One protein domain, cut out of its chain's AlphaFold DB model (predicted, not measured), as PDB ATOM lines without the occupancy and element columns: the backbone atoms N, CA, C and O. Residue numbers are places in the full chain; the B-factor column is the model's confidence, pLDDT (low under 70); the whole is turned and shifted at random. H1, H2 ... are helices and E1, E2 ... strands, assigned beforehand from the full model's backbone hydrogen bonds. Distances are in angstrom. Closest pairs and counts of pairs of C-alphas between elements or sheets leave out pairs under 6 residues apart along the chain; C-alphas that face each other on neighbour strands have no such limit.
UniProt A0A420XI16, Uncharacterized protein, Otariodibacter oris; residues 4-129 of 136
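What this domain is: This is residues 4 to 129 of the 136 residues of an uncharacterized protein of Otariodibacter oris (UniProt A0A420XI16). A long straight helix, H1, sticks out with residues 4 to 31 as an arm from a compact head. In the head, a twisted sheet has the rest of H1 and the short H2 over one face; no named helix covers the other. The 126 printed residues hold H1 E1 E2 H2 E3 E4 E5 along the chain, with sheet order E1 E2 E5 E4 E3, antiparallel; the class is mixed. The whole is extended, with a radius of gyration of the C-alphas of 21.6 A and spans of 82 by 29 by 21 A.

Where its parts are: H1, residues 4 to 52, begins at C-alpha 4 (137.729, 166.015, 196.554) and is 72.4 A long. E1 is residues 56 to 61, 15.9 A, and E2 is 67 to 73, 20.0 A. H2, residues 82 to 91, is 14.5 A. E3 is 105 to 110, 17.2 A; E4 is 113 to 119, 20.6 A; E5 is 122 to 128, 19.8 A, ending at C-alpha 128 (105.627, 126.580, 176.345).

How they stand to each other: E3, E4 and E5 form a meander, each strand the antiparallel neighbour of the one before. N 108 and O 115 of the hairpin E3 and E4 are 2.9 A apart, N 116 and O 126 of the hairpin E4 and E5 2.8 A, N 70 and O 125 of E2 and E5 2.9 A, and N 58 and O 71 of the hairpin E1 and E2 2.9 A, within hydrogen-bond range. H1 is on the sheet over E2 and E5, at a height of 8.6 A; its closest C-alphas to E2 are Thr 39 and Gly 67, 6.3 A. H2 is on the same face over E4, height 9.8 A, and only just not over E3. With residues 45 to 50 alone H1 touches H2, closest C-alphas Glu 49 and Ile 85, 6.9 A, opposite ways at a steep tilt of 37 degrees, only just past shallow. Every O i to N i+4 pair is within range in H2, and 44 of 45 in H1.

The domain as a whole: The C-alphas of Val 4 and His 78, the farthest apart, are 81.9 A apart. The printed part has no cut; the link from H2 to E3 is long. Residues 4 to 14, 16 to 30 and 63 to 65 have pLDDT under 70.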
ATOM      1  N   VAL A   4     137.038 167.319 196.588       47.78
ATOM      2  CA  VAL A   4     137.729 166.015 196.554       47.78
ATOM      3  C   VAL A   4     136.869 164.872 197.121       47.78
ATOM      4  O   VAL A   4     136.982 163.741 196.656       47.78
ATOM      5  N   ASN A   5     135.944 165.152 198.050       52.78
ATOM      6  CA  ASN A   5     135.088 164.117 198.659       52.78
ATOM      7  C   ASN A   5     133.878 163.711 197.801       52.78
ATOM      8  O   ASN A   5     133.364 162.612 197.971       52.78
ATOM      9  N   SER A   6     133.459 164.553 196.852       56.62
ATOM     10  CA  SER A   6     132.345 164.248 195.942       56.62
ATOM     11  C   SER A   6     132.710 163.118 194.969       56.62
ATOM     12  O   SER A   6     131.977 162.140 194.853       56.62
ATOM     13  N   LYS A   7     133.902 163.164 194.354       56.09
ATOM     14  CA  LYS A   7     134.333 162.157 193.364       56.09
ATOM     15  C   LYS A   7     134.431 160.740 193.939       56.09
ATOM     16  O   LYS A   7     134.038 159.791 193.271       56.09
ATOM     17  N   LYS A   8     134.913 160.594 195.179       58.38
ATOM     18  CA  LYS A   8     135.000 159.292 195.867       58.38
ATOM     19  C   LYS A   8     133.616 158.721 196.196       58.38
ATOM     20  O   LYS A   8     133.414 157.519 196.070       58.38
ATOM     21  N   PHE A   9     132.668 159.586 196.560       64.62
ATOM     22  CA  PHE A   9     131.280 159.203 196.819       64.62
ATOM     23  C   PHE A   9     130.566 158.748 195.538       64.62
ATOM     24  O   PHE A   9     129.972 157.675 195.520       64.62
ATOM     25  N   PHE A  10     130.703 159.499 194.438       62.00
ATOM     26  CA  PHE A  10     130.157 159.096 193.137       62.00
ATOM     27  C   PHE A  10     130.779 157.792 192.619       62.00
ATOM     28  O   PHE A  10     130.060 156.954 192.087       62.00
ATOM     29  N   PHE A  11     132.083 157.576 192.819       67.94
ATOM     30  CA  PHE A  11     132.751 156.334 192.417       67.94
ATOM     31  C   PHE A  11     132.233 155.114 193.195       67.94
ATOM     32  O   PHE A  11     131.940 154.081 192.598       67.94
ATOM     33  N   ALA A  12     132.041 155.245 194.512       68.75
ATOM     34  CA  ALA A  12     131.438 154.193 195.331       68.75
ATOM     35  C   ALA A  12     129.985 153.895 194.914       68.75
ATOM     36  O   ALA A  12     129.601 152.730 194.819       68.75
ATOM     37  N   LEU A  13     129.199 154.929 194.592       66.88
ATOM     38  CA  LEU A  13     127.827 154.773 194.100       66.88
ATOM     39  C   LEU A  13     127.783 154.037 192.748       66.88
ATOM     40  O   LEU A  13     126.959 153.146 192.558       66.88
ATOM     41  N   PHE A  14     128.703 154.366 191.833       63.59
ATOM     42  CA  PHE A  14     128.842 153.700 190.533       63.59
ATOM     43  C   PHE A  14     129.219 152.222 190.665       63.59
ATOM     44  O   PHE A  14     128.689 151.400 189.922       63.59
ATOM     45  N   ILE A  15     130.085 151.863 191.617       70.69
ATOM     46  CA  ILE A  15     130.450 150.463 191.874       70.69
ATOM     47  C   ILE A  15     129.240 149.680 192.395       70.69
ATOM     48  O   ILE A  15     128.948 148.600 191.890       70.69
ATOM     49  N   ILE A  16     128.501 150.229 193.363       66.50
ATOM     50  CA  ILE A  16     127.326 149.557 193.939       66.50
ATOM     51  C   ILE A  16     126.222 149.392 192.885       66.50
ATOM     52  O   ILE A  16     125.637 148.315 192.766       66.50
ATOM     53  N   LEU A  17     125.956 150.425 192.081       63.06
ATOM     54  CA  LEU A  17     125.002 150.342 190.969       63.06
ATOM     55  C   LEU A  17     125.469 149.349 189.896       63.06
ATOM     56  O   LEU A  17     124.663 148.560 189.411       63.06
ATOM     57  N   GLY A  18     126.764 149.338 189.572       63.12
ATOM     58  CA  GLY A  18     127.352 148.426 188.593       63.12
ATOM     59  C   GLY A  18     127.270 146.957 189.009       63.12
ATOM     60  O   GLY A  18     126.894 146.125 188.192       63.12
ATOM     61  N   ILE A  19     127.551 146.635 190.276       64.94
ATOM     62  CA  ILE A  19     127.486 145.258 190.796       64.94
ATOM     63  C   ILE A  19     126.045 144.735 190.787       64.94
ATOM     64  O   ILE A  19     125.806 143.614 190.338       64.94
ATOM     65  N   ASN A  20     125.079 145.546 191.232       62.44
ATOM     66  CA  ASN A  20     123.669 145.148 191.240       62.44
ATOM     67  C   ASN A  20     123.116 144.974 189.817       62.44
ATOM     68  O   ASN A  20     122.426 143.994 189.541       62.44
ATOM     69  N   LEU A  21     123.457 145.887 188.899       59.03
ATOM     70  CA  LEU A  21     123.041 145.797 187.500       59.03
ATOM     71  C   LEU A  21     123.685 144.592 186.795       59.03
ATOM     72  O   LEU A  21     123.002 143.878 186.067       59.03
ATOM     73  N   TYR A  22     124.969 144.327 187.046       60.28
ATOM     74  CA  TYR A  22     125.669 143.165 186.496       60.28
ATOM     75  C   TYR A  22     125.071 141.852 187.015       60.28
ATOM     76  O   TYR A  22     124.774 140.971 186.216       60.28
ATOM     77  N   GLY A  23     124.801 141.743 188.321       58.62
ATOM     78  CA  GLY A  23     124.155 140.563 188.908       58.62
ATOM     79  C   GLY A  23     122.764 140.281 188.328       58.62
ATOM     80  O   GLY A  23     122.457 139.134 188.005       58.62
ATOM     81  N   LEU A  24     121.952 141.324 188.120       58.91
ATOM     82  CA  LEU A  24     120.634 141.223 187.479       58.91
ATOM     83  C   LEU A  24     120.724 140.753 186.020       58.91
ATOM     84  O   LEU A  24     120.001 139.839 185.621       58.91
ATOM     85  N   VAL A  25     121.628 141.341 185.230       62.16
ATOM     86  CA  VAL A  25     121.804 140.990 183.811       62.16
ATOM     87  C   VAL A  25     122.384 139.585 183.656       62.16
ATOM     88  O   VAL A  25     121.912 138.815 182.822       62.16
ATOM     89  N   SER A  26     123.372 139.215 184.474       60.03
ATOM     90  CA  SER A  26     123.923 137.860 184.471       60.03
ATOM     91  C   SER A  26     122.860 136.830 184.850       60.03
ATOM     92  O   SER A  26     122.718 135.836 184.142       60.03
ATOM     93  N   GLY A  27     122.068 137.078 185.900       61.88
ATOM     94  CA  GLY A  27     120.992 136.179 186.326       61.88
ATOM     95  C   GLY A  27     119.936 135.928 185.243       61.88
ATOM     96  O   GLY A  27     119.601 134.772 184.981       61.88
ATOM     97  N   ASP A  28     119.464 136.981 184.563       61.84
ATOM     98  CA  ASP A  28     118.475 136.848 183.479       61.84
ATOM     99  C   ASP A  28     119.044 136.069 182.276       61.84
ATOM    100  O   ASP A  28     118.373 135.208 181.705       61.84
ATOM    101  N   LEU A  29     120.317 136.292 181.926       60.72
ATOM    102  CA  LEU A  29     120.983 135.561 180.841       60.72
ATOM    103  C   LEU A  29     121.184 134.073 181.162       60.72
ATOM    104  O   LEU A  29     120.934 133.227 180.301       60.72
ATOM    105  N   PHE A  30     121.598 133.732 182.386       62.56
ATOM    106  CA  PHE A  30     121.719 132.331 182.811       62.56
ATOM    107  C   PHE A  30     120.370 131.611 182.755       62.56
ATOM    108  O   PHE A  30     120.301 130.487 182.254       62.56
ATOM    109  N   ASN A  31     119.299 132.271 183.203       73.94
ATOM    110  CA  ASN A  31     117.956 131.707 183.167       73.94
ATOM    111  C   ASN A  31     117.482 131.463 181.724       73.94
ATOM    112  O   ASN A  31     117.074 130.356 181.385       73.94
ATOM    113  N   ARG A  32     117.633 132.452 180.831       76.94
ATOM    114  CA  ARG A  32     117.283 132.305 179.405       76.94
ATOM    115  C   ARG A  32     118.047 131.177 178.722       76.94
ATOM    116  O   ARG A  32     117.439 130.389 178.005       76.94
ATOM    117  N   ASN A  33     119.351 131.064 178.972       81.31
ATOM    118  CA  ASN A  33     120.162 129.986 178.405       81.31
ATOM    119  C   ASN A  33     119.724 128.609 178.923       81.31
ATOM    120  O   ASN A  33     119.725 127.636 178.169       81.31
ATOM    121  N   SER A  34     119.337 128.518 180.201       85.75
ATOM    122  CA  SER A  34     118.801 127.283 180.778       85.75
ATOM    123  C   SER A  34     117.478 126.890 180.118       85.75
ATOM    124  O   SER A  34     117.328 125.744 179.699       85.75
ATOM    125  N   ILE A  35     116.557 127.846 179.964       87.75
ATOM    126  CA  ILE A  35     115.248 127.635 179.327       87.75
ATOM    127  C   ILE A  35     115.413 127.220 177.865       87.75
ATOM    128  O   ILE A  35     114.764 126.275 177.420       87.75
ATOM    129  N   GLU A  36     116.293 127.880 177.108       89.88
ATOM    130  CA  GLU A  36     116.552 127.513 175.714       89.88
ATOM    131  C   GLU A  36     117.135 126.097 175.611       89.88
ATOM    132  O   GLU A  36     116.718 125.307 174.762       89.88
ATOM    133  N   LYS A  37     118.078 125.742 176.494       90.56
ATOM    134  CA  LYS A  37     118.683 124.405 176.510       90.56
ATOM    135  C   LYS A  37     117.650 123.321 176.820       90.56
ATOM    136  O   LYS A  37     117.651 122.287 176.154       90.56
ATOM    137  N   GLU A  38     116.777 123.554 177.797       91.12
ATOM    138  CA  GLU A  38     115.680 122.640 178.124       91.12
ATOM    139  C   GLU A  38     114.679 122.540 176.968       91.12
ATOM    140  O   GLU A  38     114.376 121.440 176.515       91.12
ATOM    141  N   THR A  39     114.252 123.675 176.413       93.38
ATOM    142  CA  THR A  39     113.330 123.727 175.267       93.38
ATOM    143  C   THR A  39     113.889 122.961 174.069       93.38
ATOM    144  O   THR A  39     113.164 122.199 173.438       93.38
ATOM    145  N   ARG A  40     115.188 123.097 173.779       93.00
ATOM    146  CA  ARG A  40     115.863 122.367 172.698       93.00
ATOM    147  C   ARG A  40     115.943 120.866 172.970       93.00
ATOM    148  O   ARG A  40     115.741 120.075 172.055       93.00
ATOM    149  N   HIS A  41     116.231 120.466 174.209       94.69
ATOM    150  CA  HIS A  41     116.227 119.054 174.592       94.69
ATOM    151  C   HIS A  41     114.838 118.431 174.398       94.69
ATOM    152  O   HIS A  41     114.722 117.364 173.799       94.69
ATOM    153  N   ILE A  42     113.797 119.134 174.848       96.12
ATOM    154  CA  ILE A  42     112.404 118.723 174.695       96.12
ATOM    155  C   ILE A  42     112.014 118.650 173.214       96.12
ATOM    156  O   ILE A  42     111.464 117.639 172.784       96.12
ATOM    157  N   TYR A  43     112.333 119.684 172.431       95.69
ATOM    158  CA  TYR A  43     112.078 119.729 170.991       95.69
ATOM    159  C   TYR A  43     112.655 118.492 170.298       95.69
ATOM    160  O   TYR A  43     111.906 117.747 169.674       95.69
ATOM    161  N   ASN A  44     113.951 118.227 170.497       96.31
ATOM    162  CA  ASN A  44     114.632 117.088 169.882       96.31
ATOM    163  C   ASN A  44     113.991 115.757 170.289       96.31
ATOM    164  O   ASN A  44     113.758 114.901 169.443       96.31
ATOM    165  N   ALA A  45     113.657 115.590 171.572       97.56
ATOM    166  CA  ALA A  45     113.034 114.367 172.064       97.56
ATOM    167  C   ALA A  45     111.672 114.094 171.402       97.56
ATOM    168  O   ALA A  45     111.355 112.939 171.117       97.56
ATOM    169  N   ILE A  46     110.871 115.137 171.167       97.50
ATOM    170  CA  ILE A  46     109.568 115.024 170.501       97.50
ATOM    171  C   ILE A  46     109.734 114.773 169.003       97.50
ATOM    172  O   ILE A  46     109.080 113.880 168.468       97.50
ATOM    173  N   THR A  47     110.616 115.505 168.321       97.12
ATOM    174  CA  THR A  47     110.838 115.317 166.880       97.12
ATOM    175  C   THR A  47     111.424 113.949 166.558       97.12
ATOM    176  O   THR A  47     110.970 113.310 165.614       97.12
ATOM    177  N   GLU A  48     112.351 113.445 167.378       97.94
ATOM    178  CA  GLU A  48     112.863 112.073 167.264       97.94
ATOM    179  C   GLU A  48     111.733 111.041 167.393       97.94
ATOM    180  O   GLU A  48     111.680 110.082 166.628       97.94
ATOM    181  N   GLU A  49     110.795 111.235 168.325       97.88
ATOM    182  CA  GLU A  49     109.652 110.327 168.490       97.88
ATOM    183  C   GLU A  49     108.715 110.359 167.270       97.88
ATOM    184  O   GLU A  49     108.259 109.312 166.807       97.88
ATOM    185  N   ILE A  50     108.467 111.546 166.704       97.38
ATOM    186  CA  ILE A  50     107.693 111.707 165.465       97.38
ATOM    187  C   ILE A  50     108.364 110.943 164.312       97.38
ATOM    188  O   ILE A  50     107.692 110.189 163.604       97.38
ATOM    189  N   GLU A  51     109.679 111.090 164.142       97.00
ATOM    190  CA  GLU A  51     110.449 110.418 163.088       97.00
ATOM    191  C   GLU A  51     110.472 108.893 163.259       97.00
ATOM    192  O   GLU A  51     110.298 108.164 162.281       97.00
ATOM    193  N   LEU A  52     110.616 108.389 164.491       97.00
ATOM    194  CA  LEU A  52     110.568 106.950 164.792       97.00
ATOM    195  C   LEU A  52     109.229 106.314 164.397       97.00
ATOM    196  O   LEU A  52     109.177 105.162 163.945       97.00
ATOM    197  N   MET A  53     108.149 107.083 164.516       96.81
ATOM    198  CA  MET A  53     106.818 106.705 164.053       96.81
ATOM    199  C   MET A  53     106.586 107.004 162.565       96.81
ATOM    200  O   MET A  53     105.443 106.956 162.118       96.81
ATOM    201  N   ASN A  54     107.624 107.289 161.772       96.94
ATOM    202  CA  ASN A  54     107.535 107.662 160.355       96.94
ATOM    203  C   ASN A  54     106.604 108.863 160.081       96.94
ATOM    204  O   ASN A  54     105.974 108.934 159.022       96.94
ATOM    205  N   GLY A  55     106.476 109.783 161.035       96.19
ATOM    206  CA  GLY A  55     105.790 111.053 160.834       96.19
ATOM    207  C   GLY A  55     106.686 112.084 160.162       96.19
ATOM    208  O   GLY A  55     107.913 112.002 160.210       96.19
ATOM    209  N   LYS A  56     106.063 113.088 159.554       97.00
ATOM    210  CA  LYS A  56     106.736 114.326 159.139       97.00
ATOM    211  C   LYS A  56     106.357 115.430 160.107       97.00
ATOM    212  O   LYS A  56     105.260 115.389 160.652       97.00
ATOM    213  N   TYR A  57     107.215 116.423 160.294       95.56
ATOM    214  CA  TYR A  57     106.870 117.602 161.082       95.56
ATOM    215  C   TYR A  57     107.420 118.885 160.476       95.56
ATOM    216  O   TYR A  57     108.410 118.884 159.747       95.56
ATOM    217  N   GLU A  58     106.767 119.984 160.825       95.25
ATOM    218  CA  GLU A  58     107.193 121.343 160.536       95.25
ATOM    219  C   GLU A  58     107.004 122.198 161.792       95.25
ATOM    220  O   GLU A  58     105.959 122.147 162.451       95.25
ATOM    221  N   GLN A  59     108.012 123.007 162.121       91.38
ATOM    222  CA  GLN A  59     107.867 124.043 163.134       91.38
ATOM    223  C   GLN A  59     107.259 125.289 162.491       91.38
ATOM    224  O   GLN A  59     107.891 125.934 161.658       91.38
ATOM    225  N   PHE A  60     106.055 125.660 162.917       86.81
ATOM    226  CA  PHE A  60     105.330 126.807 162.357       86.81
ATOM    227  C   PHE A  60     105.167 127.963 163.354       86.81
ATOM    228  O   PHE A  60     104.664 129.027 162.993       86.81
ATOM    229  N   GLY A  61     105.584 127.773 164.611       80.56
ATOM    230  CA  GLY A  61     105.453 128.786 165.653       80.56
ATOM    231  C   GLY A  61     106.357 128.562 166.864       80.56
ATOM    232  O   GLY A  61     107.045 127.547 166.991       80.56
ATOM    233  N   GLY A  62     106.341 129.546 167.762       70.69
ATOM    234  CA  GLY A  62     107.171 129.581 168.966       70.69
ATOM    235  C   GLY A  62     108.602 130.063 168.708       70.69
ATOM    236  O   GLY A  62     109.125 130.003 167.595       70.69
ATOM    237  N   ARG A  63     109.237 130.595 169.753       62.31
ATOM    238  CA  ARG A  63     110.669 130.915 169.763       62.31
ATOM    239  C   ARG A  63     111.345 129.858 170.618       62.31
ATOM    240  O   ARG A  63     110.992 129.756 171.789       62.31
ATOM    241  N   VAL A  64     112.339 129.149 170.080       59.84
ATOM    242  CA  VAL A  64     113.104 128.081 170.776       59.84
ATOM    243  C   VAL A  64     113.659 128.532 172.144       59.84
ATOM    244  O   VAL A  64     113.972 127.727 173.009       59.84
ATOM    245  N   ASN A  65     113.712 129.839 172.372       67.88
ATOM    246  CA  ASN A  65     114.048 130.521 173.613       67.88
ATOM    247  C   ASN A  65     113.038 130.288 174.762       67.88
ATOM    248  O   ASN A  65     113.369 130.578 175.908       67.88
ATOM    249  N   SER A  66     111.801 129.870 174.474       80.44
ATOM    250  CA  SER A  66     110.730 129.709 175.474       80.44
ATOM    251  C   SER A  66     109.608 128.737 175.081       80.44
ATOM    252  O   SER A  66     108.728 128.483 175.900       80.44
ATOM    253  N   GLY A  67     109.583 128.232 173.846       91.56
ATOM    254  CA  GLY A  67     108.552 127.306 173.383       91.56
ATOM    255  C   GLY A  67     108.624 126.999 171.888       91.56
ATOM    256  O   GLY A  67     109.379 127.619 171.139       91.56
ATOM    257  N   PHE A  68     107.815 126.056 171.429       94.00
ATOM    258  CA  PHE A  68     107.707 125.700 170.015       94.00
ATOM    259  C   PHE A  68     106.304 125.205 169.701       94.00
ATOM    260  O   PHE A  68     105.626 124.667 170.569       94.00
ATOM    261  N   ILE A  69     105.903 125.339 168.439       95.00
ATOM    262  CA  ILE A  69     104.685 124.718 167.931       95.00
ATOM    263  C   ILE A  69     105.035 123.893 166.697       95.00
ATOM    264  O   ILE A  69     105.528 124.425 165.696       95.00
ATOM    265  N   LEU A  70     104.795 122.589 166.795       95.75
ATOM    266  CA  LEU A  70     105.009 121.607 165.739       95.75
ATOM    267  C   LEU A  70     103.664 121.198 165.142       95.75
ATOM    268  O   LEU A  70     102.737 120.872 165.883       95.75
ATOM    269  N   LYS A  71     103.561 121.179 163.811       96.44
ATOM    270  CA  LYS A  71     102.569 120.344 163.121       96.44
ATOM    271  C   LYS A  71     103.263 119.075 162.703       96.44
ATOM    272  O   LYS A  71     104.333 119.151 162.109       96.44
ATOM    273  N   SER A  72     102.648 117.938 162.974       96.25
ATOM    274  CA  SER A  72     103.128 116.654 162.488       96.25
ATOM    275  C   SER A  72     102.044 115.916 161.727       96.25
ATOM    276  O   SER A  72     100.909 115.844 162.190       96.25
ATOM    277  N   ASP A  73     102.426 115.350 160.590       96.81
ATOM    278  CA  ASP A  73     101.575 114.585 159.687       96.81
ATOM    279  C   ASP A  73     101.979 113.105 159.719       96.81
ATOM    280  O   ASP A  73     103.123 112.733 159.433       96.81
ATOM    281  N   PHE A  74     101.003 112.269 160.061       96.62
ATOM    282  CA  PHE A  74     101.077 110.818 160.118       96.62
ATOM    283  C   PHE A  74     100.053 110.132 159.202       96.62
ATOM    284  O   PHE A  74      99.826 108.926 159.335       96.62
ATOM    285  N   LEU A  75      99.427 110.840 158.256       94.25
ATOM    286  CA  LEU A  75      98.396 110.281 157.371       94.25
ATOM    287  C   LEU A  75      98.881 109.020 156.640       94.25
ATOM    288  O   LEU A  75      98.139 108.045 156.534       94.25
ATOM    289  N   GLN A  76     100.147 109.020 156.212       93.00
ATOM    290  CA  GLN A  76     100.800 107.907 155.510       93.00
ATOM    291  C   GLN A  76     101.583 106.959 156.433       93.00
ATOM    292  O   GLN A  76     102.222 106.022 155.957       93.00
ATOM    293  N   SER A  77     101.568 107.180 157.751       93.44
ATOM    294  CA  SER A  77     102.289 106.314 158.681       93.44
ATOM    295  C   SER A  77     101.435 105.129 159.133       93.44
ATOM    296  O   SER A  77     100.358 105.279 159.710       93.44
ATOM    297  N   HIS A  78     101.962 103.920 158.938       92.62
ATOM    298  CA  HIS A  78     101.418 102.690 159.523       92.62
ATOM    299  C   HIS A  78     101.871 102.457 160.972       92.62
ATOM    300  O   HIS A  78     101.401 101.522 161.612       92.62
ATOM    301  N   ARG A  79     102.805 103.275 161.471       92.94
ATOM    302  CA  ARG A  79     103.369 103.192 162.828       92.94
ATOM    303  C   ARG A  79     102.802 104.251 163.769       92.94
ATOM    304  O   ARG A  79     103.272 104.360 164.896       92.94
ATOM    305  N   TYR A  80     101.844 105.047 163.295       95.31
ATOM    306  CA  TYR A  80     101.217 106.081 164.098       95.31
ATOM    307  C   TYR A  80     100.508 105.479 165.305       95.31
ATOM    308  O   TYR A  80      99.595 104.665 165.154       95.31
ATOM    309  N   ASP A  81     100.911 105.942 166.479       94.25
ATOM    310  CA  ASP A  81     100.210 105.722 167.731       94.25
ATOM    311  C   ASP A  81     100.360 106.983 168.588       94.25
ATOM    312  O   ASP A  81     101.457 107.312 169.052       94.25
ATOM    313  N   LYS A  82      99.254 107.710 168.783       92.19
ATOM    314  CA  LYS A  82      99.221 108.944 169.582       92.19
ATOM    315  C   LYS A  82      99.749 108.717 170.999       92.19
ATOM    316  O   LYS A  82     100.384 109.604 171.570       92.19
ATOM    317  N   GLU A  83      99.538 107.518 171.534       93.88
ATOM    318  CA  GLU A  83      99.958 107.127 172.873       93.88
ATOM    319  C   GLU A  83     101.484 107.179 173.043       93.88
ATOM    320  O   GLU A  83     101.980 107.451 174.135       93.88
ATOM    321  N   ASN A  84     102.258 106.986 171.969       95.81
ATOM    322  CA  ASN A  84     103.716 107.099 172.032       95.81
ATOM    323  C   ASN A  84     104.165 108.541 172.296       95.81
ATOM    324  O   ASN A  84     105.065 108.754 173.109       95.81
ATOM    325  N   ILE A  85     103.507 109.536 171.687       96.50
ATOM    326  CA  ILE A  85     103.768 110.957 171.975       96.50
ATOM    327  C   ILE A  85     103.383 111.290 173.416       96.50
ATOM    328  O   ILE A  85     104.163 111.929 174.122       96.50
ATOM    329  N   ILE A  86     102.222 110.814 173.874       95.69
ATOM    330  CA  ILE A  86     101.745 111.015 175.251       95.69
ATOM    331  C   ILE A  86     102.770 110.461 176.250       95.69
ATOM    332  O   ILE A  86     103.311 111.208 177.066       95.69
ATOM    333  N   LYS A  87     103.150 109.186 176.111       97.00
ATOM    334  CA  LYS A  87     104.162 108.540 176.964       97.00
ATOM    335  C   LYS A  87     105.521 109.224 176.888       97.00
ATOM    336  O   LYS A  87     106.269 109.222 177.867       97.00
ATOM    337  N   LYS A  88     105.892 109.780 175.732       98.12
ATOM    338  CA  LYS A  88     107.141 110.535 175.587       98.12
ATOM    339  C   LYS A  88     107.110 111.815 176.417       98.12
ATOM    340  O   LYS A  88     108.082 112.086 177.118       98.12
ATOM    341  N   ILE A  89     106.003 112.555 176.385       98.00
ATOM    342  CA  ILE A  89     105.801 113.770 177.187       98.00
ATOM    343  C   ILE A  89     105.819 113.440 178.686       98.00
ATOM    344  O   ILE A  89     106.504 114.115 179.458       98.00
ATOM    345  N   GLU A  90     105.179 112.346 179.095       97.38
ATOM    346  CA  GLU A  90     105.220 111.882 180.487       97.38
ATOM    347  C   GLU A  90     106.631 111.499 180.946       97.38
ATOM    348  O   GLU A  90     107.064 111.884 182.033       97.38
ATOM    349  N   LYS A  91     107.415 110.820 180.094       97.88
ATOM    350  CA  LYS A  91     108.829 110.499 180.369       97.88
ATOM    351  C   LYS A  91     109.717 111.737 180.527       97.88
ATOM    352  O   LYS A  91     110.741 111.654 181.201       97.88
ATOM    353  N   LEU A  92     109.341 112.877 179.941       97.25
ATOM    354  CA  LEU A  92     110.013 114.170 180.147       97.25
ATOM    355  C   LEU A  92     109.632 114.833 181.493       97.25
ATOM    356  O   LEU A  92     110.169 115.888 181.861       97.25
ATOM    357  N   GLY A  93     108.738 114.196 182.257       97.19
ATOM    358  CA  GLY A  93     108.312 114.599 183.594       97.19
ATOM    359  C   GLY A  93     107.077 115.496 183.615       97.19
ATOM    360  O   GLY A  93     106.845 116.158 184.624       97.19
ATOM    361  N   PHE A  94     106.315 115.563 182.521       97.19
ATOM    362  CA  PHE A  94     105.042 116.279 182.479       97.19
ATOM    363  C   PHE A  94     103.904 115.348 182.882       97.19
ATOM    364  O   PHE A  94     103.917 114.167 182.562       97.19
ATOM    365  N   THR A  95     102.911 115.872 183.590       96.44
ATOM    366  CA  THR A  95     101.726 115.100 183.985       96.44
ATOM    367  C   THR A  95     100.514 115.625 183.239       96.44
ATOM    368  O   THR A  95     100.370 116.840 183.093       96.44
ATOM    369  N   ILE A  96      99.653 114.728 182.769       95.25
ATOM    370  CA  ILE A  96      98.390 115.102 182.136       95.25
ATOM    371  C   ILE A  96      97.479 115.849 183.126       95.25
ATOM    372  O   ILE A  96      97.327 115.451 184.280       95.25
ATOM    373  N   ASP A  97      96.863 116.938 182.670       94.19
ATOM    374  CA  ASP A  97      95.777 117.619 183.372       94.19
ATOM    375  C   ASP A  97      94.443 117.194 182.745       94.19
ATOM    376  O   ASP A  97      93.984 117.754 181.744       94.19
ATOM    377  N   GLU A  98      93.816 116.173 183.331       91.06
ATOM    378  CA  GLU A  98      92.547 115.616 182.843       91.06
ATOM    379  C   GLU A  98      91.409 116.645 182.843       91.06
ATOM    380  O   GLU A  98      90.518 116.571 182.003       91.06
ATOM    381  N   LYS A  99      91.436 117.636 183.745       88.94
ATOM    382  CA  LYS A  99      90.376 118.655 183.835       88.94
ATOM    383  C   LYS A  99      90.444 119.664 182.694       88.94
ATOM    384  O   LYS A  99      89.433 120.283 182.367       88.94
ATOM    385  N   LYS A 100      91.641 119.877 182.142       87.00
ATOM    386  CA  LYS A 100      91.894 120.824 181.047       87.00
ATOM    387  C   LYS A 100      91.994 120.141 179.684       87.00
ATOM    388  O   LYS A 100      91.950 120.825 178.664       87.00
ATOM    389  N   SER A 101      92.110 118.818 179.669       88.62
ATOM    390  CA  SER A 101      92.062 118.008 178.456       88.62
ATOM    391  C   SER A 101      90.614 117.887 177.963       88.62
ATOM    392  O   SER A 101      89.680 117.767 178.753       88.62
ATOM    393  N   GLN A 102      90.419 117.965 176.651       87.00
ATOM    394  CA  GLN A 102      89.111 117.900 175.984       87.00
ATOM    395  C   GLN A 102      89.237 117.055 174.719       87.00
ATOM    396  O   GLN A 102      90.349 116.752 174.311       87.00
ATOM    397  N   ASP A 103      88.125 116.666 174.096       80.44
ATOM    398  CA  ASP A 103      88.089 115.770 172.931       80.44
ATOM    399  C   ASP A 103      89.249 115.995 171.934       80.44
ATOM    400  O   ASP A 103      89.399 117.062 171.336       80.44
ATOM    401  N   ASN A 104      90.094 114.967 171.770       85.94
ATOM    402  CA  ASN A 104      91.315 114.950 170.945       85.94
ATOM    403  C   ASN A 104      92.430 115.949 171.307       85.94
ATOM    404  O   ASN A 104      93.390 116.083 170.541       85.94
ATOM    405  N   SER A 105      92.365 116.575 172.477       92.88
ATOM    406  CA  SER A 105      93.307 117.566 172.985       92.88
ATOM    407  C   SER A 105      93.765 117.244 174.410       92.88
ATOM    408  O   SER A 105      92.965 117.159 175.339       92.88
ATOM    409  N   TYR A 106      95.074 117.110 174.594       95.50
ATOM    410  CA  TYR A 106      95.693 116.749 175.862       95.50
ATOM    411  C   TYR A 106      96.561 117.891 176.372       95.50
ATOM    412  O   TYR A 106      97.446 118.369 175.659       95.50
ATOM    413  N   VAL A 107      96.315 118.308 177.612       95.88
ATOM    414  CA  VAL A 107      97.131 119.306 178.308       95.88
ATOM    415  C   VAL A 107      98.043 118.587 179.290       95.88
ATOM    416  O   VAL A 107      97.571 117.777 180.083       95.88
ATOM    417  N   PHE A 108      99.335 118.905 179.269       96.88
ATOM    418  CA  PHE A 108     100.310 118.381 180.224       96.88
ATOM    419  C   PHE A 108     101.050 119.517 180.914       96.88
ATOM    420  O   PHE A 108     101.415 120.490 180.261       96.88
ATOM    421  N   CYS A 109     101.337 119.371 182.204       95.69
ATOM    422  CA  CYS A 109     102.000 120.400 183.001       95.69
ATOM    423  C   CYS A 109     103.192 119.858 183.799       95.69
ATOM    424  O   CYS A 109     103.195 118.712 184.255       95.69
ATOM    425  N   LYS A 110     104.202 120.716 183.979       94.31
ATOM    426  CA  LYS A 110     105.380 120.518 184.834       94.31
ATOM    427  C   LYS A 110     105.821 121.878 185.381       94.31
ATOM    428  O   LYS A 110     106.513 122.643 184.706       94.31
ATOM    429  N   GLY A 111     105.401 122.193 186.606       91.81
ATOM    430  CA  GLY A 111     105.525 123.557 187.133       91.81
ATOM    431  C   GLY A 111     104.775 124.546 186.232       91.81
ATOM    432  O   GLY A 111     103.656 124.260 185.828       91.81
ATOM    433  N   GLU A 112     105.410 125.661 185.864       92.25
ATOM    434  CA  GLU A 112     104.839 126.658 184.936       92.25
ATOM    435  C   GLU A 112     104.870 126.221 183.457       92.25
ATOM    436  O   GLU A 112     104.213 126.831 182.610       92.25
ATOM    437  N   SER A 113     105.635 125.178 183.129       93.94
ATOM    438  CA  SER A 113     105.797 124.703 181.754       93.94
ATOM    439  C   SER A 113     104.718 123.694 181.376       93.94
ATOM    440  O   SER A 113     104.230 122.949 182.231       93.94
ATOM    441  N   GLY A 114     104.359 123.634 180.095       95.81
ATOM    442  CA  GLY A 114     103.341 122.698 179.644       95.81
ATOM    443  C   GLY A 114     103.332 122.397 178.157       95.81
ATOM    444  O   GLY A 114     103.966 123.086 177.354       95.81
ATOM    445  N   PHE A 115     102.576 121.355 177.827       96.69
ATOM    446  CA  PHE A 115     102.231 120.950 176.475       96.69
ATOM    447  C   PHE A 115     100.729 121.042 176.237       96.69
ATOM    448  O   PHE A 115      99.931 120.715 177.114       96.69
ATOM    449  N   LEU A 116     100.366 121.371 175.005       95.38
ATOM    450  CA  LEU A 116      99.052 121.150 174.428       95.38
ATOM    451  C   LEU A 116      99.232 120.290 173.172       95.38
ATOM    452  O   LEU A 116      99.883 120.706 172.214       95.38
ATOM    453  N   VAL A 117      98.666 119.085 173.183       96.44
ATOM    454  CA  VAL A 117      98.711 118.142 172.059       96.44
ATOM    455  C   VAL A 117      97.304 117.931 171.533       96.44
ATOM    456  O   VAL A 117      96.498 117.274 172.184       96.44
ATOM    457  N   SER A 118      97.012 118.437 170.341       95.12
ATOM    458  CA  SER A 118      95.677 118.369 169.739       95.12
ATOM    459  C   SER A 118      95.694 117.734 168.353       95.12
ATOM    460  O   SER A 118      96.678 117.874 167.633       95.12
ATOM    461  N   GLY A 119      94.592 117.097 167.958       93.88
ATOM    462  CA  GLY A 119      94.425 116.477 166.638       93.88
ATOM    463  C   GLY A 119      94.479 114.954 166.695       93.88
ATOM    464  O   GLY A 119      94.333 114.372 167.763       93.88
ATOM    465  N   ASP A 120      94.673 114.294 165.561       90.31
ATOM    466  CA  ASP A 120      94.820 112.832 165.489       90.31
ATOM    467  C   ASP A 120      96.020 112.498 164.599       90.31
ATOM    468  O   ASP A 120      97.149 112.800 164.978       90.31
ATOM    469  N   ARG A 121      95.824 111.966 163.392       92.50
ATOM    470  CA  ARG A 121      96.938 111.733 162.459       92.50
ATOM    471  C   ARG A 121      97.637 113.009 162.000       92.50
ATOM    472  O   ARG A 121      98.781 112.950 161.574       92.50
ATOM    473  N   GLU A 122      96.976 114.147 162.120       95.94
ATOM    474  CA  GLU A 122      97.608 115.458 162.036       95.94
ATOM    475  C   GLU A 122      97.619 116.055 163.443       95.94
ATOM    476  O   GLU A 122      96.590 116.529 163.932       95.94
ATOM    477  N   LEU A 123      98.765 115.974 164.125       95.38
ATOM    478  CA  LEU A 123      98.920 116.543 165.463       95.38
ATOM    479  C   LEU A 123      99.445 117.970 165.378       95.38
ATOM    480  O   LEU A 123     100.337 118.290 164.595       95.38
ATOM    481  N   THR A 124      98.929 118.812 166.262       95.81
ATOM    482  CA  THR A 124      99.573 120.052 166.684       95.81
ATOM    483  C   THR A 124     100.108 119.841 168.092       95.81
ATOM    484  O   THR A 124      99.349 119.460 168.983       95.81
ATOM    485  N   ILE A 125     101.407 120.066 168.282       96.06
ATOM    486  CA  ILE A 125     102.103 119.943 169.566       96.06
ATOM    487  C   ILE A 125     102.673 121.319 169.911       96.06
ATOM    488  O   ILE A 125     103.625 121.773 169.276       96.06
ATOM    489  N   ASP A 126     102.076 121.978 170.898       95.38
ATOM    490  CA  ASP A 126     102.503 123.275 171.429       95.38
ATOM    491  C   ASP A 126     103.177 123.068 172.784       95.38
ATOM    492  O   ASP A 126     102.558 122.551 173.712       95.38
ATOM    493  N   TYR A 127     104.442 123.458 172.896       95.50
ATOM    494  CA  TYR A 127     105.184 123.494 174.149       95.50
ATOM    495  C   TYR A 127     105.496 124.936 174.532       95.50
ATOM    496  O   TYR A 127     106.028 125.706 173.726       95.50
ATOM    497  N   ASN A 128     105.276 125.276 175.802       93.75
ATOM    498  CA  ASN A 128     105.627 126.580 176.345       93.75
ATOM    499  C   ASN A 128     106.185 126.456 177.767       93.75
ATOM    500  O   ASN A 128     105.576 125.831 178.634       93.75
ATOM    501  N   TYR A 129     107.321 127.108 178.024       91.69
ATOM    502  CA  TYR A 129     107.943 127.177 179.347       91.69
ATOM    503  C   TYR A 129     107.074 127.913 180.386       91.69
ATOM    504  O   TYR A 129     107.194 127.653 181.579       91.69
TER     505      TYR A 129